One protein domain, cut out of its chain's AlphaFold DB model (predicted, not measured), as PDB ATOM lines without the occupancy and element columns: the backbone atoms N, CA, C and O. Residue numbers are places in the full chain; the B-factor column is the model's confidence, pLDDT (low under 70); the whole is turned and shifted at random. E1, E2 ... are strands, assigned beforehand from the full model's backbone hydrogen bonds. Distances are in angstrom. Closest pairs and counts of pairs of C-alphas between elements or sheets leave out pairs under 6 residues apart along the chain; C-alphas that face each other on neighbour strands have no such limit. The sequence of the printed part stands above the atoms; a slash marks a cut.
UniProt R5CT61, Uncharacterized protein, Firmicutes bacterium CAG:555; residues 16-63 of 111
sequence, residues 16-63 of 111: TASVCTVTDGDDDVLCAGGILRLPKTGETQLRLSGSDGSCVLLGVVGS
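AT A GLANCE: This is residues 16 to 63 of the 111 residues of an uncharacterized protein of Firmicutes bacterium CAG:555 (UniProt R5CT61). With little regular structure, this is a small, strongly twisted sheet, E1 E2 E3, and a long loop, residues 22 to 43, tied at residues 28 to 29 to edge strand E3. The sheet is a meander, each strand the antiparallel neighbour of the one before. The printed part has 48 residues, 18 in three named strands and no named helix; its class is all strand. It is compact, with a radius of gyration of the C-alphas of 10.2 A, and spans 28 by 24 by 19 A.

HOW THE PARTS SIT: Inner strand E2, residues 44 to 49, forms a hairpin with E1, residues 16 to 21, at 148 degrees; N 18 and O 47 are 2.9 A apart. E2 and E3, residues 55 to 60, form a hairpin at 151 degrees; N 58 and O 46 are 2.8 A apart. Residues 28 to 29 pair, parallel, with residues 56 to 57.

IN THESE COORDINATES: E1 is 15.6 A long, from C-alpha 16 at (10.460, 0.006, -29.062). E2 is 15.4 A long. E3 is 15.0 A long, ending at C-alpha 60 at (5.308, 15.836, -26.785).

THE WHOLE: The C-alphas farthest apart, of Asp 52 and Ser 63, lie 30.1 A apart. The link E1 to E2 is long; E2 to E3 is tight. The printed part has no cut, and no printed residue is under 70 in pLDDT.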
ATOM      1  N   THR A  16      10.437  -0.506 -30.435       94.19
ATOM      2  CA  THR A  16      10.460   0.006 -29.062       94.19
ATOM      3  C   THR A  16       9.870   1.404 -29.008       94.19
ATOM      4  O   THR A  16      10.136   2.234 -29.874       94.19
ATOM      5  N   ALA A  17       9.052   1.664 -27.992       94.88
ATOM      6  CA  ALA A  17       8.583   3.004 -27.670       94.88
ATOM      7  C   ALA A  17       9.407   3.536 -26.495       94.88
ATOM      8  O   ALA A  17       9.558   2.852 -25.480       94.88
ATOM      9  N   SER A  18       9.951   4.739 -26.632       94.88
ATOM     10  CA  SER A  18      10.792   5.371 -25.615       94.88
ATOM     11  C   SER A  18      10.548   6.872 -25.559       94.88
ATOM     12  O   SER A  18      10.033   7.464 -26.503       94.88
ATOM     13  N   VAL A  19      10.895   7.497 -24.438       95.44
ATOM     14  CA  VAL A  19      10.907   8.957 -24.321       95.44
ATOM     15  C   VAL A  19      12.315   9.447 -24.637       95.44
ATOM     16  O   VAL A  19      13.280   8.917 -24.087       95.44
ATOM     17  N   CYS A  20      12.441  10.455 -25.497       93.69
ATOM     18  CA  CYS A  20      13.720  11.058 -25.852       93.69
ATOM     19  C   CYS A  20      13.660  12.584 -25.797       93.69
ATOM     20  O   CYS A  20      12.596  13.192 -25.916       93.69
ATOM     21  N   THR A  21      14.825  13.207 -25.652       93.94
ATOM     22  CA  THR A  21      14.992  14.635 -25.916       93.94
ATOM     23  C   THR A  21      15.316  14.820 -27.389       93.94
ATOM     24  O   THR A  21      16.189  14.135 -27.919       93.94
ATOM     25  N   VAL A  22      14.609  15.730 -28.049       92.38
ATOM     26  CA  VAL A  22      14.817  16.058 -29.459       92.38
ATOM     27  C   VAL A  22      16.198  16.686 -29.627       92.38
ATOM     28  O   VAL A  22      16.507  17.706 -29.005       92.38
ATOM     29  N   THR A  23      17.014  16.077 -30.478       88.50
ATOM     30  CA  THR A  23      18.280  16.621 -30.986       88.50
ATOM     31  C   THR A  23      18.092  17.073 -32.436       88.50
ATOM     32  O   THR A  23      17.058  16.772 -33.024       88.50
ATOM     33  N   ASP A  24      19.086  17.726 -33.041       78.19
ATOM     34  CA  ASP A  24      19.060  18.155 -34.458       78.19
ATOM     35  C   ASP A  24      19.164  16.970 -35.459       78.19
ATOM     36  O   ASP A  24      19.854  17.056 -36.468       78.19
ATOM     37  N   GLY A  25      18.555  15.825 -35.137       73.94
ATOM     38  CA  GLY A  25      18.572  14.607 -35.947       73.94
ATOM     39  C   GLY A  25      17.404  14.520 -36.932       73.94
ATOM     40  O   GLY A  25      16.442  15.278 -36.845       73.94
ATOM     41  N   ASP A  26      17.481  13.535 -37.828       78.75
ATOM     42  CA  ASP A  26      16.557  13.334 -38.954       78.75
ATOM     43  C   ASP A  26      15.377  12.396 -38.626       78.75
ATOM     44  O   ASP A  26      14.922  11.643 -39.484       78.75
ATOM     45  N   ASP A  27      14.902  12.375 -37.377       89.44
ATOM     46  CA  ASP A  27      13.752  11.532 -37.037       89.44
ATOM     47  C   ASP A  27      12.493  12.024 -37.766       89.44
ATOM     48  O   ASP A  27      12.148  13.210 -37.717       89.44
ATOM     49  N   ASP A  28      11.765  11.095 -38.386       93.44
ATOM     50  CA  ASP A  28      10.482  11.402 -39.005       93.44
ATOM     51  C   ASP A  28       9.462  11.826 -37.941       93.44
ATOM     52  O   ASP A  28       9.530  11.450 -36.768       93.44
ATOM     53  N   VAL A  29       8.457  12.595 -38.353       93.88
ATOM     54  CA  VAL A  29       7.404  13.086 -37.459       93.88
ATOM     55  C   VAL A  29       6.058  12.515 -37.879       93.88
ATOM     56  O   VAL A  29       5.692  12.534 -39.055       93.88
ATOM     57  N   LEU A  30       5.277  12.040 -36.908       93.50
ATOM     58  CA  LEU A  30       3.917  11.584 -37.157       93.50
ATOM     59  C   LEU A  30       2.991  12.763 -37.504       93.50
ATOM     60  O   LEU A  30       2.695  13.613 -36.666       93.50
ATOM     61  N   CYS A  31       2.439  12.749 -38.717       91.75
ATOM     62  CA  CYS A  31       1.409  13.688 -39.169       91.75
ATOM     63  C   CYS A  31      -0.002  13.134 -38.921       91.75
ATOM     64  O   CYS A  31      -0.673  12.660 -39.844       91.75
ATOM     65  N   ALA A  32      -0.471  13.169 -37.675       88.75
ATOM     66  CA  ALA A  32      -1.786  12.632 -37.326       88.75
ATOM     67  C   ALA A  32      -2.916  13.444 -37.989       88.75
ATOM     68  O   ALA A  32      -3.118  14.616 -37.681       88.75
ATOM     69  N   GLY A  33      -3.655  12.830 -38.920       88.31
ATOM     70  CA  GLY A  33      -4.808  13.467 -39.570       88.31
ATOM     71  C   GLY A  33      -4.472  14.751 -40.342       88.31
ATOM     72  O   GLY A  33      -5.313  15.638 -40.436       88.31
ATOM     73  N   GLY A  34      -3.242  14.872 -40.853       89.12
ATOM     74  CA  GLY A  34      -2.769  16.074 -41.551       89.12
ATOM     75  C   GLY A  34      -2.261  17.192 -40.632       89.12
ATOM     76  O   GLY A  34      -1.864  18.245 -41.124       89.12
ATOM     77  N   ILE A  35      -2.229  16.975 -39.314       88.94
ATOM     78  CA  ILE A  35      -1.626  17.907 -38.359       88.94
ATOM     79  C   ILE A  35      -0.132  17.588 -38.260       88.94
ATOM     80  O   ILE A  35       0.260  16.613 -37.621       88.94
ATOM     81  N   LEU A  36       0.702  18.416 -38.894       90.06
ATOM     82  CA  LEU A  36       2.156  18.372 -38.742       90.06
ATOM     83  C   LEU A  36       2.585  19.354 -37.646       90.06
ATOM     84  O   LEU A  36       2.391  20.563 -37.775       90.06
ATOM     85  N   ARG A  37       3.214  18.839 -36.587       88.81
ATOM     86  CA  ARG A  37       3.922  19.648 -35.586       88.81
ATOM     87  C   ARG A  37       5.403  19.328 -35.674       88.81
ATOM     88  O   ARG A  37       5.792  18.227 -35.318       88.81
ATOM     89  N   LEU A  38       6.220  20.304 -36.052       90.81
ATOM     90  CA  LEU A  38       7.668  20.142 -35.988       90.81
ATOM     91  C   LEU A  38       8.155  20.272 -34.534       90.81
ATOM     92  O   LEU A  38       7.850  21.279 -33.886       90.81
ATOM     93  N   PRO A  39       8.873  19.266 -34.012       90.81
ATOM     94  CA  PRO A  39       9.539  19.338 -32.721       90.81
ATOM     95  C   PRO A  39      10.551  20.482 -32.644       90.81
ATOM     96  O   PRO A  39      11.230  20.789 -33.622       90.81
ATOM     97  N   LYS A  40      10.703  21.072 -31.459       89.81
ATOM     98  CA  LYS A  40      11.800  22.005 -31.157       89.81
ATOM     99  C   LYS A  40      12.939  21.248 -30.471       89.81
ATOM    100  O   LYS A  40      12.686  20.418 -29.599       89.81
ATOM    101  N   THR A  41      14.189  21.560 -30.813       91.00
ATOM    102  CA  THR A  41      15.371  21.014 -30.125       91.00
ATOM    103  C   THR A  41      15.253  21.220 -28.612       91.00
ATOM    104  O   THR A  41      14.912  22.309 -28.143       91.00
ATOM    105  N   GLY A  42      15.510  20.162 -27.844       91.12
ATOM    106  CA  GLY A  42      15.351  20.147 -26.389       91.12
ATOM    107  C   GLY A  42      13.957  19.750 -25.886       91.12
ATOM    108  O   GLY A  42      13.806  19.520 -24.686       91.12
ATOM    109  N   GLU A  43      12.942  19.623 -26.748       91.31
ATOM    110  CA  GLU A  43      11.640  19.084 -26.334       91.31
ATOM    111  C   GLU A  43      11.745  17.608 -25.936       91.31
ATOM    112  O   GLU A  43      12.525  16.843 -26.499       91.31
ATOM    113  N   THR A  44      10.917  17.190 -24.977       93.88
ATOM    114  CA  THR A  44      10.784  15.777 -24.599       93.88
ATOM    115  C   THR A  44       9.629  15.150 -25.373       93.88
ATOM    116  O   THR A  44       8.490  15.614 -25.271       93.88
ATOM    117  N   GLN A  45       9.906  14.099 -26.145       94.31
ATOM    118  CA  GLN A  45       8.938  13.461 -27.034       94.31
ATOM    119  C   GLN A  45       8.896  11.944 -26.881       94.31
ATOM    120  O   GLN A  45       9.862  11.308 -26.459       94.31
ATOM    121  N   LEU A  46       7.752  11.364 -27.234       95.25
ATOM    122  CA  LEU A  46       7.599   9.929 -27.416       95.25
ATOM    123  C   LEU A  46       8.138   9.555 -28.799       95.25
ATOM    124  O   LEU A  46       7.651  10.054 -29.812       95.25
ATOM    125  N   ARG A  47       9.109   8.649 -28.832       95.50
ATOM    126  CA  ARG A  47       9.744   8.111 -30.033       95.50
ATOM    127  C   ARG A  47       9.406   6.638 -30.184       95.50
ATOM    128  O   ARG A  47       9.541   5.867 -29.230       95.50
ATOM    129  N   LEU A  48       9.006   6.247 -31.384       95.38
ATOM    130  CA  LEU A  48       8.904   4.853 -31.793       95.38
ATOM    131  C   LEU A  48      10.096   4.518 -32.685       95.38
ATOM    132  O   LEU A  48      10.282   5.152 -33.719       95.38
ATOM    133  N   SER A  49      10.880   3.523 -32.289       94.25
ATOM    134  CA  SER A  49      12.020   3.026 -33.057       94.25
ATOM    135  C   SER A  49      11.697   1.649 -33.623       94.25
ATOM    136  O   SER A  49      11.390   0.718 -32.870       94.25
ATOM    137  N   GLY A  50      11.744   1.533 -34.945       91.69
ATOM    138  CA  GLY A  50      11.683   0.277 -35.679       91.69
ATOM    139  C   GLY A  50      12.984  -0.512 -35.553       91.69
ATOM    140  O   GLY A  50      14.048   0.031 -35.257       91.69
ATOM    141  N   SER A  51      12.902  -1.822 -35.770       90.06
ATOM    142  CA  SER A  51      14.077  -2.699 -35.802       90.06
ATOM    143  C   SER A  51      14.963  -2.474 -37.030       90.06
ATOM    144  O   SER A  51      16.148  -2.791 -37.003       90.06
ATOM    145  N   ASP A  52      14.398  -1.878 -38.080       89.81
ATOM    146  CA  ASP A  52      15.064  -1.460 -39.314       89.81
ATOM    147  C   ASP A  52      15.846  -0.139 -39.170       89.81
ATOM    148  O   ASP A  52      16.421   0.350 -40.141       89.81
ATOM    149  N   GLY A  53      15.877   0.439 -37.965       87.44
ATOM    150  CA  GLY A  53      16.527   1.715 -37.677       87.44
ATOM    151  C   GLY A  53      15.659   2.941 -37.963       87.44
ATOM    152  O   GLY A  53      16.074   4.050 -37.625       87.44
ATOM    153  N   SER A  54      14.454   2.769 -38.519       91.25
ATOM    154  CA  SER A  54      13.501   3.869 -38.681       91.25
ATOM    155  C   SER A  54      13.058   4.400 -37.319       91.25
ATOM    156  O   SER A  54      12.897   3.646 -36.354       91.25
ATOM    157  N   CYS A  55      12.878   5.713 -37.215       93.19
ATOM    158  CA  CYS A  55      12.434   6.357 -35.987       93.19
ATOM    159  C   CYS A  55      11.386   7.414 -36.303       93.19
ATOM    160  O   CYS A  55      11.576   8.222 -37.207       93.19
ATOM    161  N   VAL A  56      10.294   7.404 -35.537       95.12
ATOM    162  CA  VAL A  56       9.204   8.371 -35.673       95.12
ATOM    163  C   VAL A  56       8.902   9.010 -34.325       95.12
ATOM    164  O   VAL A  56       8.652   8.321 -33.331       95.12
ATOM    165  N   LEU A  57       8.882  10.336 -34.298       95.06
ATOM    166  CA  LEU A  57       8.419  11.137 -33.176       95.06
ATOM    167  C   LEU A  57       6.892  11.244 -33.215       95.06
ATOM    168  O   LEU A  57       6.297  11.689 -34.198       95.06
ATOM    169  N   LEU A  58       6.249  10.797 -32.138       93.06
ATOM    170  CA  LEU A  58       4.794  10.662 -32.047       93.06
ATOM    171  C   LEU A  58       4.124  11.879 -31.400       93.06
ATOM    172  O   LEU A  58       2.949  12.139 -31.652       93.06
ATOM    173  N   GLY A  59       4.845  12.604 -30.541       91.12
ATOM    174  CA  GLY A  59       4.314  13.773 -29.849       91.12
ATOM    175  C   GLY A  59       5.052  14.122 -28.560       91.12
ATOM    176  O   GLY A  59       5.902  13.378 -28.074       91.12
ATOM    177  N   VAL A  60       4.702  15.280 -28.001       90.56
ATOM    178  CA  VAL A  60       5.308  15.836 -26.785       90.56
ATOM    179  C   VAL A  60       4.820  15.093 -25.543       90.56
ATOM    180  O   VAL A  60       3.629  14.821 -25.396       90.56
ATOM    181  N   VAL A  61       5.739  14.799 -24.622       89.69
ATOM    182  CA  VAL A  61       5.425  14.207 -23.317       89.69
ATOM    183  C   VAL A  61       5.268  15.315 -22.279       89.69
ATOM    184  O   VAL A  61       6.127  16.184 -22.169       89.69
ATOM    185  N   GLY A  62       4.198  15.251 -21.483       71.25
ATOM    186  CA  GLY A  62       4.063  16.065 -20.271       71.25
ATOM    187  C   GLY A  62       3.903  17.564 -20.522       71.25
ATOM    188  O   GLY A  62       4.601  18.358 -19.901       71.25
ATOM    189  N   SER A  63       2.993  17.979 -21.409       71.44
ATOM    190  CA  SER A  63       2.658  19.402 -21.503       71.44
ATOM    191  C   SER A  63       1.780  19.835 -20.335       71.44
ATOM    192  O   SER A  63       0.747  19.206 -20.084       71.44
TER     193      SER A  63